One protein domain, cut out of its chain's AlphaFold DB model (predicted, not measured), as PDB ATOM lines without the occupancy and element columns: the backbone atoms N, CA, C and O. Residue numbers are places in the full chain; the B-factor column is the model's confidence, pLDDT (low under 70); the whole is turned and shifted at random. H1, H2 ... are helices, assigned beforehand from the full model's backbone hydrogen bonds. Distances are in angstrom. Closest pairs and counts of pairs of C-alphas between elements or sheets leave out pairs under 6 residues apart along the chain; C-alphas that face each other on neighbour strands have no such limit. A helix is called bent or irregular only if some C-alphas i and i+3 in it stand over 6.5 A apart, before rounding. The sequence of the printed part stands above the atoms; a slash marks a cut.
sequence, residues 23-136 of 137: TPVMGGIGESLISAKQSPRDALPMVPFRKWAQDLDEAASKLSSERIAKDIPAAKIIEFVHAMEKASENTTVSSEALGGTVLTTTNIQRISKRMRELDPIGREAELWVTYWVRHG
ATOM      1  N   THR A  23     -16.732  -6.714 -47.938       80.50
ATOM      2  CA  THR A  23     -17.782  -5.824 -48.449       80.50
ATOM      3  C   THR A  23     -19.145  -6.009 -47.770       80.50
ATOM      4  O   THR A  23     -19.680  -5.016 -47.286       80.50
ATOM      5  N   PRO A  24     -19.722  -7.223 -47.651       81.12
ATOM      6  CA  PRO A  24     -21.027  -7.402 -47.015       81.12
ATOM      7  C   PRO A  24     -21.010  -7.101 -45.514       81.12
ATOM      8  O   PRO A  24     -22.017  -6.656 -44.978       81.12
ATOM      9  N   VAL A  25     -19.879  -7.320 -44.831       83.06
ATOM     10  CA  VAL A  25     -19.777  -7.014 -43.397       83.06
ATOM     11  C   VAL A  25     -19.719  -5.502 -43.186       83.06
ATOM     12  O   VAL A  25     -20.472  -4.979 -42.373       83.06
ATOM     13  N   MET A  26     -18.891  -4.785 -43.956       86.00
ATOM     14  CA  MET A  26     -18.824  -3.319 -43.888       86.00
ATOM     15  C   MET A  26     -20.141  -2.666 -44.329       86.00
ATOM     16  O   MET A  26     -20.567  -1.695 -43.710       86.00
ATOM     17  N   GLY A  27     -20.818  -3.232 -45.334       87.56
ATOM     18  CA  GLY A  27     -22.160  -2.811 -45.740       87.56
ATOM     19  C   GLY A  27     -23.180  -2.959 -44.610       87.56
ATOM     20  O   GLY A  27     -23.850  -1.989 -44.267       87.56
ATOM     21  N   GLY A  28     -23.229  -4.127 -43.958       88.62
ATOM     22  CA  GLY A  28     -24.123  -4.363 -42.820       88.62
ATOM     23  C   GLY A  28     -23.840  -3.448 -41.622       88.62
ATOM     24  O   GLY A  28     -24.775  -2.967 -40.981       88.62
ATOM     25  N   ILE A  29     -22.564  -3.149 -41.342       89.69
ATOM     26  CA  ILE A  29     -22.174  -2.162 -40.320       89.69
ATOM     27  C   ILE A  29     -22.689  -0.765 -40.697       89.69
ATOM     28  O   ILE A  29     -23.287  -0.092 -39.858       89.69
ATOM     29  N   GLY A  30     -22.481  -0.338 -41.947       90.69
ATOM     30  CA  GLY A  30     -22.921   0.968 -42.444       90.69
ATOM     31  C   GLY A  30     -24.434   1.152 -42.345       90.69
ATOM     32  O   GLY A  30     -24.897   2.125 -41.755       90.69
ATOM     33  N   GLU A  31     -25.208   0.186 -42.842       90.75
ATOM     34  CA  GLU A  31     -26.675   0.198 -42.757       90.75
ATOM     35  C   GLU A  31     -27.164   0.251 -41.303       90.75
ATOM     36  O   GLU A  31     -28.037   1.055 -40.965       90.75
ATOM     37  N   SER A  32     -26.552  -0.549 -40.425       91.12
ATOM     38  CA  SER A  32     -26.895  -0.578 -39.001       91.12
ATOM     39  C   SER A  32     -26.603   0.761 -38.314       91.12
ATOM     40  O   SER A  32     -27.412   1.226 -37.516       91.12
ATOM     41  N   LEU A  33     -25.476   1.412 -38.628       91.38
ATOM     42  CA  LEU A  33     -25.112   2.719 -38.065       91.38
ATOM     43  C   LEU A  33     -26.036   3.838 -38.551       91.38
ATOM     44  O   LEU A  33     -26.474   4.657 -37.742       91.38
ATOM     45  N   ILE A  34     -26.346   3.857 -39.850       92.69
ATOM     46  CA  ILE A  34     -27.275   4.825 -40.447       92.69
ATOM     47  C   ILE A  34     -28.642   4.715 -39.767       92.69
ATOM     48  O   ILE A  34     -29.205   5.731 -39.357       92.69
ATOM     49  N   SER A  35     -29.135   3.486 -39.592       90.81
ATOM     50  CA  SER A  35     -30.389   3.208 -38.893       90.81
ATOM     51  C   SER A  35     -30.334   3.654 -37.425       90.81
ATOM     52  O   SER A  35     -31.175   4.436 -36.980       90.81
ATOM     53  N   ALA A  36     -29.299   3.243 -36.684       90.06
ATOM     54  CA  ALA A  36     -29.163   3.530 -35.256       90.06
ATOM     55  C   ALA A  36     -29.030   5.031 -34.943       90.06
ATOM     56  O   ALA A  36     -29.560   5.494 -33.932       90.06
ATOM     57  N   LYS A  37     -28.341   5.799 -35.798       88.56
ATOM     58  CA  LYS A  37     -28.147   7.251 -35.627       88.56
ATOM     59  C   LYS A  37     -29.128   8.108 -36.431       88.56
ATOM     60  O   LYS A  37     -28.948   9.322 -36.475       88.56
ATOM     61  N   GLN A  38     -30.139   7.506 -37.066       89.75
ATOM     62  CA  GLN A  38     -31.136   8.200 -37.900       89.75
ATOM     63  C   GLN A  38     -30.486   9.137 -38.934       89.75
ATOM     64  O   GLN A  38     -30.938  10.256 -39.175       89.75
ATOM     65  N   SER A  39     -29.366   8.696 -39.501       89.44
ATOM     66  CA  SER A  39     -28.593   9.487 -40.455       89.44
ATOM     67  C   SER A  39     -29.154   9.344 -41.875       89.44
ATOM     68  O   SER A  39     -29.867   8.379 -42.166       89.44
ATOM     69  N   PRO A  40     -28.836  10.275 -42.791       91.69
ATOM     70  CA  PRO A  40     -29.131  10.111 -44.210       91.69
ATOM     71  C   PRO A  40     -28.554   8.805 -44.770       91.69
ATOM     72  O   PRO A  40     -27.496   8.339 -44.344       91.69
ATOM     73  N   ARG A  41     -29.239   8.216 -45.757       84.06
ATOM     74  CA  ARG A  41     -28.861   6.917 -46.349       84.06
ATOM     75  C   ARG A  41     -27.482   6.933 -47.022       84.06
ATOM     76  O   ARG A  41     -26.860   5.889 -47.179       84.06
ATOM     77  N   ASP A  42     -27.018   8.103 -47.422       87.12
ATOM     78  CA  ASP A  42     -25.742   8.368 -48.076       87.12
ATOM     79  C   ASP A  42     -24.670   8.919 -47.119       87.12
ATOM     80  O   ASP A  42     -23.579   9.265 -47.564       87.12
ATOM     81  N   ALA A  43     -24.934   8.961 -45.806       88.06
ATOM     82  CA  ALA A  43     -24.002   9.515 -44.822       88.06
ATOM     83  C   ALA A  43     -22.691   8.718 -44.683       88.06
ATOM     84  O   ALA A  43     -21.677   9.278 -44.270       88.06
ATOM     85  N   LEU A  44     -22.702   7.419 -45.006       90.12
ATOM     86  CA  LEU A  44     -21.542   6.525 -44.905       90.12
ATOM     87  C   LEU A  44     -21.352   5.733 -46.210       90.12
ATOM     88  O   LEU A  44     -21.680   4.544 -46.267       90.12
ATOM     89  N   PRO A  45     -20.851   6.369 -47.284       90.75
ATOM     90  CA  PRO A  45     -20.632   5.685 -48.549       90.75
ATOM     91  C   PRO A  45     -19.479   4.682 -48.435       90.75
ATOM     92  O   PRO A  45     -18.437   4.960 -47.838       90.75
ATOM     93  N   MET A  46     -19.632   3.520 -49.071       89.38
ATOM     94  CA  MET A  46     -18.519   2.593 -49.242       89.38
ATOM     95  C   MET A  46     -17.522   3.152 -50.258       89.38
ATOM     96  O   MET A  46     -17.860   3.380 -51.419       89.38
ATOM     97  N   VAL A  47     -16.276   3.316 -49.828       89.88
ATOM     98  CA  VAL A  47     -15.163   3.761 -50.669       89.88
ATOM     99  C   VAL A  47     -14.050   2.708 -50.690       89.88
ATOM    100  O   VAL A  47     -13.941   1.913 -49.753       89.88
ATOM    101  N   PRO A  48     -13.207   2.667 -51.740       87.38
ATOM    102  CA  PRO A  48     -12.032   1.804 -51.752       87.38
ATOM    103  C   PRO A  48     -11.122   2.091 -50.553       87.38
ATOM    104  O   PRO A  48     -10.850   3.251 -50.254       87.38
ATOM    105  N   PHE A  49     -10.603   1.039 -49.915       83.62
ATOM    106  CA  PHE A  49      -9.779   1.159 -48.706       83.62
ATOM    107  C   PHE A  49      -8.589   2.113 -48.883       83.62
ATOM    108  O   PHE A  49      -8.353   2.965 -48.036       83.62
ATOM    109  N   ARG A  50      -7.903   2.038 -50.028       85.94
ATOM    110  CA  ARG A  50      -6.798   2.941 -50.378       85.94
ATOM    111  C   ARG A  50      -7.210   4.411 -50.402       85.94
ATOM    112  O   ARG A  50      -6.515   5.257 -49.858       85.94
ATOM    113  N   LYS A  51      -8.353   4.705 -51.023       90.38
ATOM    114  CA  LYS A  51      -8.884   6.067 -51.064       90.38
ATOM    115  C   LYS A  51      -9.200   6.556 -49.652       90.38
ATOM    116  O   LYS A  51      -8.812   7.654 -49.289       90.38
ATOM    117  N   TRP A  52      -9.840   5.713 -48.844       90.19
ATOM    118  CA  TRP A  52     -10.129   6.041 -47.450       90.19
ATOM    119  C   TRP A  52      -8.862   6.315 -46.626       90.19
ATOM    120  O   TRP A  52      -8.847   7.265 -45.852       90.19
ATOM    121  N   ALA A  53      -7.798   5.523 -46.805       88.94
ATOM    122  CA  ALA A  53      -6.519   5.739 -46.128       88.94
ATOM    123  C   ALA A  53      -5.884   7.088 -46.516       88.94
ATOM    124  O   ALA A  53      -5.466   7.840 -45.642       88.94
ATOM    125  N   GLN A  54      -5.906   7.437 -47.805       91.06
ATOM    126  CA  GLN A  54      -5.424   8.733 -48.298       91.06
ATOM    127  C   GLN A  54      -6.243   9.910 -47.749       91.06
ATOM    128  O   GLN A  54      -5.675  10.897 -47.285       91.06
ATOM    129  N   ASP A  55      -7.575   9.795 -47.764       91.06
ATOM    130  CA  ASP A  55      -8.471  10.818 -47.218       91.06
ATOM    131  C   ASP A  55      -8.229  11.000 -45.701       91.06
ATOM    132  O   ASP A  55      -8.297  12.117 -45.179       91.06
ATOM    133  N   LEU A  56      -7.899   9.913 -44.988       90.94
ATOM    134  CA  LEU A  56      -7.543   9.933 -43.568       90.94
ATOM    135  C   LEU A  56      -6.216  10.667 -43.313       90.94
ATOM    136  O   LEU A  56      -6.163  11.493 -42.399       90.94
ATOM    137  N   ASP A  57      -5.180  10.404 -44.114       90.94
ATOM    138  CA  ASP A  57      -3.891  11.113 -44.048       90.94
ATOM    139  C   ASP A  57      -4.063  12.611 -44.288       90.94
ATOM    140  O   ASP A  57      -3.574  13.447 -43.520       90.94
ATOM    141  N   GLU A  58      -4.804  12.966 -45.340       91.12
ATOM    142  CA  GLU A  58      -5.050  14.359 -45.682       91.12
ATOM    143  C   GLU A  58      -5.784  15.072 -44.543       91.12
ATOM    144  O   GLU A  58      -5.400  16.176 -44.141       91.12
ATOM    145  N   ALA A  59      -6.820  14.444 -43.985       88.75
ATOM    146  CA  ALA A  59      -7.585  15.021 -42.892       88.75
ATOM    147  C   ALA A  59      -6.753  15.152 -41.604       88.75
ATOM    148  O   ALA A  59      -6.843  16.175 -40.918       88.75
ATOM    149  N   ALA A  60      -5.900  14.170 -41.300       88.31
ATOM    150  CA  ALA A  60      -5.003  14.203 -40.148       88.31
ATOM    151  C   ALA A  60      -3.937  15.305 -40.269       88.31
ATOM    152  O   ALA A  60      -3.681  16.009 -39.295       88.31
ATOM    153  N   SER A  61      -3.377  15.523 -41.464       88.56
ATOM    154  CA  SER A  61      -2.334  16.537 -41.704       88.56
ATOM    155  C   SER A  61      -2.775  17.980 -41.411       88.56
ATOM    156  O   SER A  61      -1.946  18.856 -41.165       88.56
ATOM    157  N   LYS A  62      -4.089  18.233 -41.416       88.25
ATOM    158  CA  LYS A  62      -4.700  19.557 -41.215       88.25
ATOM    159  C   LYS A  62      -5.030  19.859 -39.751       88.25
ATOM    160  O   LYS A  62      -5.498  20.957 -39.448       88.25
ATOM    161  N   LEU A  63      -4.842  18.899 -38.845       86.12
ATOM    162  CA  LEU A  63      -5.282  18.991 -37.455       86.12
ATOM    163  C   LEU A  63      -4.108  18.881 -36.477       86.12
ATOM    164  O   LEU A  63      -3.122  18.196 -36.721       86.12
ATOM    165  N   SER A  64      -4.233  19.540 -35.321       83.69
ATOM    166  CA  SER A  64      -3.331  19.292 -34.193       83.69
ATOM    167  C   SER A  64      -3.618  17.924 -33.563       83.69
ATOM    168  O   SER A  64      -4.728  17.406 -33.678       83.69
ATOM    169  N   SER A  65      -2.653  17.362 -32.830       79.06
ATOM    170  CA  SER A  65      -2.787  16.047 -32.174       79.06
ATOM    171  C   SER A  65      -4.031  15.931 -31.271       79.06
ATOM    172  O   SER A  65      -4.762  14.939 -31.320       79.06
ATOM    173  N   GLU A  66      -4.349  16.978 -30.505       80.88
ATOM    174  CA  GLU A  66      -5.551  17.014 -29.655       80.88
ATOM    175  C   GLU A  66      -6.845  17.011 -30.474       80.88
ATOM    176  O   GLU A  66      -7.821  16.360 -30.096       80.88
ATOM    177  N   ARG A  67      -6.853  17.693 -31.625       83.62
ATOM    178  CA  ARG A  67      -8.004  17.694 -32.532       83.62
ATOM    179  C   ARG A  67      -8.134  16.383 -33.291       83.62
ATOM    180  O   ARG A  67      -9.249  15.902 -33.426       83.62
ATOM    181  N   ILE A  68      -7.030  15.753 -33.691       82.44
ATOM    182  CA  ILE A  68      -7.034  14.396 -34.253       82.44
ATOM    183  C   ILE A  68      -7.703  13.429 -33.273       82.44
ATOM    184  O   ILE A  68      -8.602  12.678 -33.641       82.44
ATOM    185  N   ALA A  69      -7.319  13.487 -31.998       78.81
ATOM    186  CA  ALA A  69      -7.832  12.573 -30.991       78.81
ATOM    187  C   ALA A  69      -9.347  12.665 -30.764       78.81
ATOM    188  O   ALA A  69      -9.936  11.655 -30.363       78.81
ATOM    189  N   LYS A  70      -9.930  13.844 -30.996       84.50
ATOM    190  CA  LYS A  70     -11.348  14.150 -30.804       84.50
ATOM    191  C   LYS A  70     -12.162  13.994 -32.090       84.50
ATOM    192  O   LYS A  70     -13.211  13.361 -32.063       84.50
ATOM    193  N   ASP A  71     -11.683  14.577 -33.183       84.81
ATOM    194  CA  ASP A  71     -12.445  14.762 -34.418       84.81
ATOM    195  C   ASP A  71     -12.223  13.589 -35.392       84.81
ATOM    196  O   ASP A  71     -13.129  13.240 -36.145       84.81
ATOM    197  N   ILE A  72     -11.044  12.945 -35.363       86.88
ATOM    198  CA  ILE A  72     -10.693  11.829 -36.259       86.88
ATOM    199  C   ILE A  72      -9.933  10.722 -35.501       86.88
ATOM    200  O   ILE A  72      -8.746  10.483 -35.747       86.88
ATOM    201  N   PRO A  73     -10.592   9.986 -34.584       86.06
ATOM    202  CA  PRO A  73      -9.922   8.972 -33.766       86.06
ATOM    203  C   PRO A  73      -9.185   7.894 -34.572       86.06
ATOM    204  O   PRO A  73      -8.175   7.376 -34.102       86.06
ATOM    205  N   ALA A  74      -9.649   7.582 -35.788       86.56
ATOM    206  CA  ALA A  74      -9.015   6.607 -36.678       86.56
ATOM    207  C   ALA A  74      -7.568   6.978 -37.057       86.56
ATOM    208  O   ALA A  74      -6.741   6.089 -37.237       86.56
ATOM    209  N   ALA A  75      -7.218   8.268 -37.098       88.31
ATOM    210  CA  ALA A  75      -5.857   8.698 -37.417       88.31
ATOM    211  C   ALA A  75      -4.839   8.351 -36.309       88.31
ATOM    212  O   ALA A  75      -3.637   8.358 -36.550       88.31
ATOM    213  N   LYS A  76      -5.289   7.949 -35.109       87.06
ATOM    214  CA  LYS A  76      -4.398   7.411 -34.063       87.06
ATOM    215  C   LYS A  76      -3.737   6.087 -34.453       87.06
ATOM    216  O   LYS A  76      -2.709   5.738 -33.884       87.06
ATOM    217  N   ILE A  77      -4.337   5.341 -35.379       88.88
ATOM    218  CA  ILE A  77      -3.839   4.042 -35.847       88.88
ATOM    219  C   ILE A  77      -3.382   4.108 -37.308       88.88
ATOM    220  O   ILE A  77      -3.389   3.096 -38.003       88.88
ATOM    221  N   ILE A  78      -2.996   5.290 -37.795       88.12
ATOM    222  CA  ILE A  78      -2.703   5.511 -39.216       88.12
ATOM    223  C   ILE A  78      -1.534   4.659 -39.727       88.12
ATOM    224  O   ILE A  78      -1.645   4.042 -40.778       88.12
ATOM    225  N   GLU A  79      -0.496   4.463 -38.913       87.06
ATOM    226  CA  GLU A  79       0.620   3.557 -39.230       87.06
ATOM    227  C   GLU A  79       0.154   2.104 -39.433       87.06
ATOM    228  O   GLU A  79       0.645   1.379 -40.301       87.06
ATOM    229  N   PHE A  80      -0.846   1.666 -38.659       86.44
ATOM    230  CA  PHE A  80      -1.457   0.348 -38.835       86.44
ATOM    231  C   PHE A  80      -2.280   0.284 -40.131       86.44
ATOM    232  O   PHE A  80      -2.263  -0.733 -40.825       86.44
ATOM    233  N   VAL A  81      -2.960   1.375 -40.493       87.12
ATOM    234  CA  VAL A  81      -3.683   1.505 -41.768       87.12
ATOM    235  C   VAL A  81      -2.719   1.451 -42.958       87.12
ATOM    236  O   VAL A  81      -2.983   0.708 -43.903       87.12
ATOM    237  N   HIS A  82      -1.572   2.130 -42.896       86.56
ATOM    238  CA  HIS A  82      -0.535   2.054 -43.934       86.56
ATOM    239  C   HIS A  82       0.060   0.654 -44.056       86.56
ATOM    240  O   HIS A  82       0.253   0.150 -45.164       86.56
ATOM    241  N   ALA A  83       0.301  -0.024 -42.929       84.06
ATOM    242  CA  ALA A  83       0.733  -1.418 -42.938       84.06
ATOM    243  C   ALA A  83      -0.305  -2.330 -43.623       84.06
ATOM    244  O   ALA A  83       0.074  -3.214 -44.393       84.06
ATOM    245  N   MET A  84      -1.604  -2.082 -43.405       79.69
ATOM    246  CA  MET A  84      -2.695  -2.768 -44.110       79.69
ATOM    247  C   MET A  84      -2.711  -2.486 -45.609       79.69
ATOM    248  O   MET A  84      -2.843  -3.430 -46.389       79.69
ATOM    249  N   GLU A  85      -2.550  -1.232 -46.026       80.75
ATOM    250  CA  GLU A  85      -2.509  -0.865 -47.446       80.75
ATOM    251  C   GLU A  85      -1.342  -1.567 -48.153       80.75
ATOM    252  O   GLU A  85      -1.548  -2.291 -49.127       80.75
ATOM    253  N   LYS A  86      -0.132  -1.454 -47.595       79.75
ATOM    254  CA  LYS A  86       1.079  -2.074 -48.147       79.75
ATOM    255  C   LYS A  86       0.983  -3.600 -48.200       79.75
ATOM    256  O   LYS A  86       1.483  -4.228 -49.134       79.75
ATOM    257  N   ALA A  87       0.360  -4.221 -47.203       70.94
ATOM    258  CA  ALA A  87       0.125  -5.658 -47.220       70.94
ATOM    259  C   ALA A  87      -0.914  -6.056 -48.279       70.94
ATOM    260  O   ALA A  87      -0.738  -7.067 -48.962       70.94
ATOM    261  N   SER A  88      -1.960  -5.247 -48.463       66.88
ATOM    262  CA  SER A  88      -2.992  -5.474 -49.477       66.88
ATOM    263  C   SER A  88      -2.433  -5.437 -50.902       66.88
ATOM    264  O   SER A  88      -2.906  -6.198 -51.740       66.88
ATOM    265  N   GLU A  89      -1.430  -4.601 -51.187       66.12
ATOM    266  CA  GLU A  89      -0.775  -4.540 -52.506       66.12
ATOM    267  C   GLU A  89       0.065  -5.793 -52.816       66.12
ATOM    268  O   GLU A  89       0.188  -6.192 -53.973       66.12
ATOM    269  N   ASN A  90       0.596  -6.453 -51.782       56.97
ATOM    270  CA  ASN A  90       1.437  -7.651 -51.901       56.97
ATOM    271  C   ASN A  90       0.654  -8.971 -51.764       56.97
ATOM    272  O   ASN A  90       1.230 -10.060 -51.833       56.97
ATOM    273  N   THR A  91      -0.660  -8.894 -51.542       52.91
ATOM    274  CA  THR A  91      -1.521 -10.058 -51.322       52.91
ATOM    275  C   THR A  91      -1.800 -10.756 -52.659       52.91
ATOM    276  O   THR A  91      -2.606 -10.303 -53.467       52.91
ATOM    277  N   THR A  92      -1.152 -11.899 -52.893       53.06
ATOM    278  CA  THR A  92      -1.635 -12.879 -53.883       53.06
ATOM    279  C   THR A  92      -2.878 -13.589 -53.331       53.06
ATOM    280  O   THR A  92      -3.108 -13.579 -52.125       53.06
ATOM    281  N   VAL A  93      -3.678 -14.235 -54.191       53.50
ATOM    282  CA  VAL A  93      -4.973 -14.892 -53.861       53.50
ATOM    283  C   VAL A  93      -4.908 -15.858 -52.652       53.50
ATOM    284  O   VAL A  93      -5.938 -16.218 -52.091       53.50
ATOM    285  N   SER A  94      -3.708 -16.252 -52.214       52.38
ATOM    286  CA  SER A  94      -3.445 -17.159 -51.096       52.38
ATOM    287  C   SER A  94      -2.719 -16.484 -49.917       52.38
ATOM    288  O   SER A  94      -1.785 -17.060 -49.363       52.38
ATOM    289  N   SER A  95      -3.111 -15.274 -49.529       51.38
ATOM    290  CA  SER A  95      -2.591 -14.599 -48.331       51.38
ATOM    291  C   SER A  95      -3.735 -14.134 -47.429       51.38
ATOM    292  O   SER A  95      -4.760 -13.657 -47.911       51.38
ATOM    293  N   GLU A  96      -3.561 -14.277 -46.114       57.00
ATOM    294  CA  GLU A  96      -4.507 -13.751 -45.120       57.00
ATOM    295  C   GLU A  96      -4.421 -12.225 -45.024       57.00
ATOM    296  O   GLU A  96      -3.548 -11.588 -45.627       57.00
ATOM    297  N   ALA A  97      -5.328 -11.635 -44.236       55.88
ATOM    298  CA  ALA A  97      -5.248 -10.225 -43.873       55.88
ATOM    299  C   ALA A  97      -3.824  -9.876 -43.407       55.88
ATOM    300  O   ALA A  97      -3.193 -10.654 -42.689       55.88
ATOM    301  N   LEU A  98      -3.326  -8.708 -43.826       55.75
ATOM    302  CA  LEU A  98      -1.973  -8.223 -43.525       55.75
ATOM    303  C   LEU A  98      -0.809  -9.048 -44.112       55.75
ATOM    304  O   LEU A  98       0.323  -8.890 -43.661       55.75
ATOM    305  N   GLY A  99      -1.027  -9.888 -45.128       54.31
ATOM    306  CA  GLY A  99       0.084 -10.653 -45.712       54.31
ATOM    307  C   GLY A  99       0.470 -11.894 -44.895       54.31
ATOM    308  O   GLY A  99       1.539 -12.466 -45.103       54.31
ATOM    309  N   GLY A 100      -0.353 -12.273 -43.909       52.19
ATOM    310  CA  GLY A 100      -0.072 -13.372 -42.988       52.19
ATOM    311  C   GLY A 100      -0.148 -14.759 -43.638       52.19
ATOM    312  O   GLY A 100      -0.786 -14.958 -44.675       52.19
ATOM    313  N   THR A 101       0.477 -15.750 -42.990       56.34
ATOM    314  CA  THR A 101       0.361 -17.166 -43.372       56.34
ATOM    315  C   THR A 101      -1.103 -17.593 -43.404       56.34
ATOM    316  O   THR A 101      -1.846 -17.313 -42.465       56.34
ATOM    317  N   VAL A 102      -1.504 -18.322 -44.450       60.69
ATOM    318  CA  VAL A 102      -2.863 -18.868 -44.561       60.69
ATOM    319  C   VAL A 102      -3.149 -19.834 -43.423       60.69
ATOM    320  O   VAL A 102      -2.603 -20.935 -43.360       60.69
ATOM    321  N   LEU A 103      -4.027 -19.410 -42.517       62.47
ATOM    322  CA  LEU A 103      -4.479 -20.223 -41.399       62.47
ATOM    323  C   LEU A 103      -5.634 -21.107 -41.875       62.47
ATOM    324  O   LEU A 103      -6.626 -20.619 -42.414       62.47
ATOM    325  N   THR A 104      -5.519 -22.423 -41.685       64.88
ATOM    326  CA  THR A 104      -6.558 -23.373 -42.115       64.88
ATOM    327  C   THR A 104      -7.356 -23.879 -40.922       64.88
ATOM    328  O   THR A 104      -6.808 -24.259 -39.886       64.88
ATOM    329  N   THR A 105      -8.676 -23.935 -41.075       69.31
ATOM    330  CA  THR A 105      -9.598 -24.460 -40.057       69.31
ATOM    331  C   THR A 105      -9.966 -25.922 -40.287       69.31
ATOM    332  O   THR A 105     -10.809 -26.464 -39.572       69.31
ATOM    333  N   THR A 106      -9.335 -26.589 -41.255       75.75
ATOM    334  CA  THR A 106      -9.660 -27.959 -41.680       75.75
ATOM    335  C   THR A 106      -9.648 -28.939 -40.507       75.75
ATOM    336  O   THR A 106     -10.577 -29.728 -40.329       75.75
ATOM    337  N   ASN A 107      -8.638 -28.837 -39.639       76.50
ATOM    338  CA  ASN A 107      -8.499 -29.723 -38.485       76.50
ATOM    339  C   ASN A 107      -9.615 -29.529 -37.454       76.50
ATOM    340  O   ASN A 107     -10.144 -30.515 -36.942       76.50
ATOM    341  N   ILE A 108      -9.995 -28.281 -37.165       75.69
ATOM    342  CA  ILE A 108     -11.018 -27.988 -36.158       75.69
ATOM    343  C   ILE A 108     -12.437 -28.228 -36.689       75.69
ATOM    344  O   ILE A 108     -13.287 -28.734 -35.961       75.69
ATOM    345  N   GLN A 109     -12.680 -27.982 -37.979       78.38
ATOM    346  CA  GLN A 109     -13.935 -28.346 -38.641       78.38
ATOM    347  C   GLN A 109     -14.134 -29.861 -38.692       78.38
ATOM    348  O   GLN A 109     -15.255 -30.331 -38.530       78.38
ATOM    349  N   ARG A 110     -13.061 -30.646 -38.883       80.69
ATOM    350  CA  ARG A 110     -13.143 -32.116 -38.882       80.69
ATOM    351  C   ARG A 110     -13.728 -32.634 -37.570       80.69
ATOM    352  O   ARG A 110     -14.651 -33.446 -37.610       80.69
ATOM    353  N   ILE A 111     -13.225 -32.137 -36.441       85.62
ATOM    354  CA  ILE A 111     -13.552 -32.645 -35.102       85.62
ATOM    355  C   ILE A 111     -14.749 -31.951 -34.438       85.62
ATOM    356  O   ILE A 111     -15.357 -32.531 -33.547       85.62
ATOM    357  N   SER A 112     -15.119 -30.736 -34.860       84.12
ATOM    358  CA  SER A 112     -16.208 -29.969 -34.245       84.12
ATOM    359  C   SER A 112     -17.344 -29.715 -35.229       84.12
ATOM    360  O   SER A 112     -17.231 -28.912 -36.156       84.12
ATOM    361  N   LYS A 113     -18.485 -30.371 -34.981       83.56
ATOM    362  CA  LYS A 113     -19.741 -30.125 -35.706       83.56
ATOM    363  C   LYS A 113     -20.150 -28.651 -35.620       83.56
ATOM    364  O   LYS A 113     -20.425 -28.047 -36.647       83.56
ATOM    365  N   ARG A 114     -20.060 -28.052 -34.427       82.06
ATOM    366  CA  ARG A 114     -20.363 -26.631 -34.205       82.06
ATOM    367  C   ARG A 114     -19.506 -25.717 -35.074       82.06
ATOM    368  O   ARG A 114     -20.036 -24.794 -35.664       82.06
ATOM    369  N   MET A 115     -18.203 -25.984 -35.176       78.81
ATOM    370  CA  MET A 115     -17.309 -25.180 -36.016       78.81
ATOM    371  C   MET A 115     -17.594 -25.359 -37.501       78.81
ATOM    372  O   MET A 115     -17.393 -24.427 -38.257       78.81
ATOM    373  N   ARG A 116     -18.055 -26.536 -37.927       80.81
ATOM    374  CA  ARG A 116     -18.463 -26.798 -39.314       80.81
ATOM    375  C   ARG A 116     -19.755 -26.069 -39.688       80.81
ATOM    376  O   ARG A 116     -19.911 -25.664 -40.831       80.81
ATOM    377  N   GLU A 117     -20.651 -25.924 -38.721       82.50
ATOM    378  CA  GLU A 117     -21.980 -25.316 -38.861       82.50
ATOM    379  C   GLU A 117     -22.005 -23.843 -38.436       82.50
ATOM    380  O   GLU A 117     -23.078 -23.256 -38.334       82.50
ATOM    381  N   LEU A 118     -20.842 -23.239 -38.159       75.81
ATOM    382  CA  LEU A 118     -20.771 -21.822 -37.825       75.81
ATOM    383  C   LEU A 118     -21.277 -20.994 -38.999       75.81
ATOM    384  O   LEU A 118     -20.761 -21.093 -40.116       75.81
ATOM    385  N   ASP A 119     -22.244 -20.139 -38.697       70.62
ATOM    386  CA  ASP A 119     -22.724 -19.165 -39.649       70.62
ATOM    387  C   ASP A 119     -21.580 -18.244 -40.098       70.62
ATOM    388  O   ASP A 119     -20.739 -17.825 -39.292       70.62
ATOM    389  N   PRO A 120     -21.529 -17.910 -41.393       66.19
ATOM    390  CA  PRO A 120     -20.613 -16.902 -41.880       66.19
ATOM    391  C   PRO A 120     -20.852 -15.538 -41.226       66.19
ATOM    392  O   PRO A 120     -21.983 -15.049 -41.219       66.19
ATOM    393  N   ILE A 121     -19.766 -14.889 -40.793       67.06
ATOM    394  CA  ILE A 121     -19.794 -13.540 -40.209       67.06
ATOM    395  C   ILE A 121     -20.552 -12.579 -41.139       67.06
ATOM    396  O   ILE A 121     -20.289 -12.504 -42.343       67.06
ATOM    397  N   GLY A 122     -21.507 -11.837 -40.588       65.44
ATOM    398  CA  GLY A 122     -22.171 -10.728 -41.274       65.44
ATOM    399  C   GLY A 122     -23.543 -10.376 -40.715       65.44
ATOM    400  O   GLY A 122     -23.911  -9.208 -40.749       65.44
ATOM    401  N   ARG A 123     -24.278 -11.341 -40.146       69.19
ATOM    402  CA  ARG A 123     -25.545 -11.049 -39.444       69.19
ATOM    403  C   ARG A 123     -25.308 -10.416 -38.076       69.19
ATOM    404  O   ARG A 123     -26.156  -9.713 -37.549       69.19
ATOM    405  N   GLU A 124     -24.126 -10.626 -37.520       78.81
ATOM    406  CA  GLU A 124     -23.721 -10.122 -36.217       78.81
ATOM    407  C   GLU A 124     -23.368  -8.630 -36.261       78.81
ATOM    408  O   GLU A 124     -23.251  -8.017 -35.205       78.81
ATOM    409  N   ALA A 125     -23.195  -8.034 -37.451       83.12
ATOM    410  CA  ALA A 125     -22.846  -6.621 -37.612       83.12
ATOM    411  C   ALA A 125     -23.810  -5.695 -36.851       83.12
ATOM    412  O   ALA A 125     -23.369  -4.779 -36.159       83.12
ATOM    413  N   GLU A 126     -25.109  -5.997 -36.899       86.00
ATOM    414  CA  GLU A 126     -26.144  -5.275 -36.157       86.00
ATOM    415  C   GLU A 126     -25.939  -5.367 -34.637       86.00
ATOM    416  O   GLU A 126     -26.054  -4.366 -33.926       86.00
ATOM    417  N   LEU A 127     -25.572  -6.549 -34.126       88.38
ATOM    418  CA  LEU A 127     -25.310  -6.759 -32.700       88.38
ATOM    419  C   LEU A 127     -24.090  -5.959 -32.238       88.38
ATOM    420  O   LEU A 127     -24.129  -5.339 -31.175       88.38
ATOM    421  N   TRP A 128     -23.027  -5.932 -33.048       88.44
ATOM    422  CA  TRP A 128     -21.841  -5.121 -32.776       88.44
ATOM    423  C   TRP A 128     -22.180  -3.631 -32.739       88.44
ATOM    424  O   TRP A 128     -21.828  -2.953 -31.775       88.44
ATOM    425  N   VAL A 129     -22.892  -3.123 -33.747       90.56
ATOM    426  CA  VAL A 129     -23.288  -1.709 -33.800       90.56
ATOM    427  C   VAL A 129     -24.181  -1.347 -32.617       90.56
ATOM    428  O   VAL A 129     -23.908  -0.365 -31.930       90.56
ATOM    429  N   THR A 130     -25.183  -2.172 -32.312       90.19
ATOM    430  CA  THR A 130     -26.079  -1.973 -31.160       90.19
ATOM    431  C   THR A 130     -25.300  -1.902 -29.850       90.19
ATOM    432  O   THR A 130     -25.526  -1.008 -29.030       90.19
ATOM    433  N   TYR A 131     -24.358  -2.828 -29.649       91.88
ATOM    434  CA  TYR A 131     -23.512  -2.849 -28.461       91.88
ATOM    435  C   TYR A 131     -22.676  -1.572 -28.340       91.88
ATOM    436  O   TYR A 131     -22.662  -0.952 -27.277       91.88
ATOM    437  N   TRP A 132     -21.999  -1.162 -29.413       91.19
ATOM    438  CA  TRP A 132     -21.102  -0.010 -29.382       91.19
ATOM    439  C   TRP A 132     -21.852   1.315 -29.237       91.19
ATOM    440  O   TRP A 132     -21.462   2.129 -28.403       91.19
ATOM    441  N   VAL A 133     -22.971   1.503 -29.946       90.56
ATOM    442  CA  VAL A 133     -23.837   2.687 -29.791       90.56
ATOM    443  C   VAL A 133     -24.329   2.811 -28.347       90.56
ATOM    444  O   VAL A 133     -24.268   3.889 -27.759       90.56
ATOM    445  N   ARG A 134     -24.732   1.698 -27.720       91.69
ATOM    446  CA  ARG A 134     -25.132   1.685 -26.304       91.69
ATOM    447  C   ARG A 134     -24.010   2.125 -25.352       91.69
ATOM    448  O   ARG A 134     -24.310   2.660 -24.288       91.69
ATOM    449  N   HIS A 135     -22.747   1.900 -25.708       91.19
ATOM    450  CA  HIS A 135     -21.581   2.247 -24.887       91.19
ATOM    451  C   HIS A 135     -20.909   3.565 -25.303       91.19
ATOM    452  O   HIS A 135     -19.805   3.856 -24.848       91.19
ATOM    453  N   GLY A 136     -21.583   4.381 -26.115       81.19
ATOM    454  CA  GLY A 136     -21.138   5.738 -26.429       81.19
ATOM    455  C   GLY A 136     -20.296   5.866 -27.695       81.19
ATOM    456  O   GLY A 136     -19.542   6.832 -27.808       81.19
TER     457      GLY A 136
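AT A GLANCE: This is residues 23 to 136 of the 137 residues of an uncharacterized protein of Gymnopus androsaceus JB14 (UniProt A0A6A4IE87). Three small groups of helices are strung round an open, hollow middle like a loose ring: H1 and H7, the first and last helices, make one group, H2 and H4 with H3 at a corner make the second, and the short H5 and H6 make the third, at a far end. The 114 printed residues hold seven named helices, H1 to H7 in order, and no named strand; the class is all helix. The whole is loose, with a radius of gyration of the C-alphas of 17.7 A and spans of 52 by 36 by 24 A.

HOW THE PARTS SIT: H1, residues 23 to 36, touches H7, residues 125 to 134, closest at the C-alphas of Ile 29 and Ala 125, 5.3 A apart; they run the same way at a tilt of 37 degrees, only just steep. H2, residues 49 to 61, touches H4, residues 73 to 89, closest at the C-alphas of Ala 60 and Ala 75, 6.2 A apart, opposite ways at a steep tilt of 38 degrees. H4 is irregular, with C-alphas 76 and 79 8.2 A apart, and has a kink of 56 degrees near residue 80. H3, residues 65 to 71, touches H4 only at the corner, at residues 75 to 76 of H4 alone; the closest C-alphas, of Ile 68 and Ala 75, are 6.6 A apart. H5, residues 106 to 111, and H6, residues 113 to 116, touch only at the corner, the closest C-alphas being Gln 109 and Arg 116, 4.8 A apart. H1 and H4 are apart. Every O i to N i+4 pair is within hydrogen-bond range in H1, H2, H3 and H7, against 9 of 13 in H4 and 1 of 2 in H5; H6 is too short for one.

IN THESE COORDINATES: H1 begins at C-alpha 23 (-17.782, -5.824, -48.449) and is 19.8 A long; H2 is 18.5 A, H4 24.8 A. H7, 14.2 A, ends at C-alpha 134 (-25.132, 1.685, -26.304).

THE WHOLE: The C-alphas of Lys 62 and Ile 111, the two farthest apart, are 53.3 A apart. The printed part has no cut. The links H1 to H2 and H4 to H5 are long. Confidence is under 70 at residues 88 to 105 and 120 to 123.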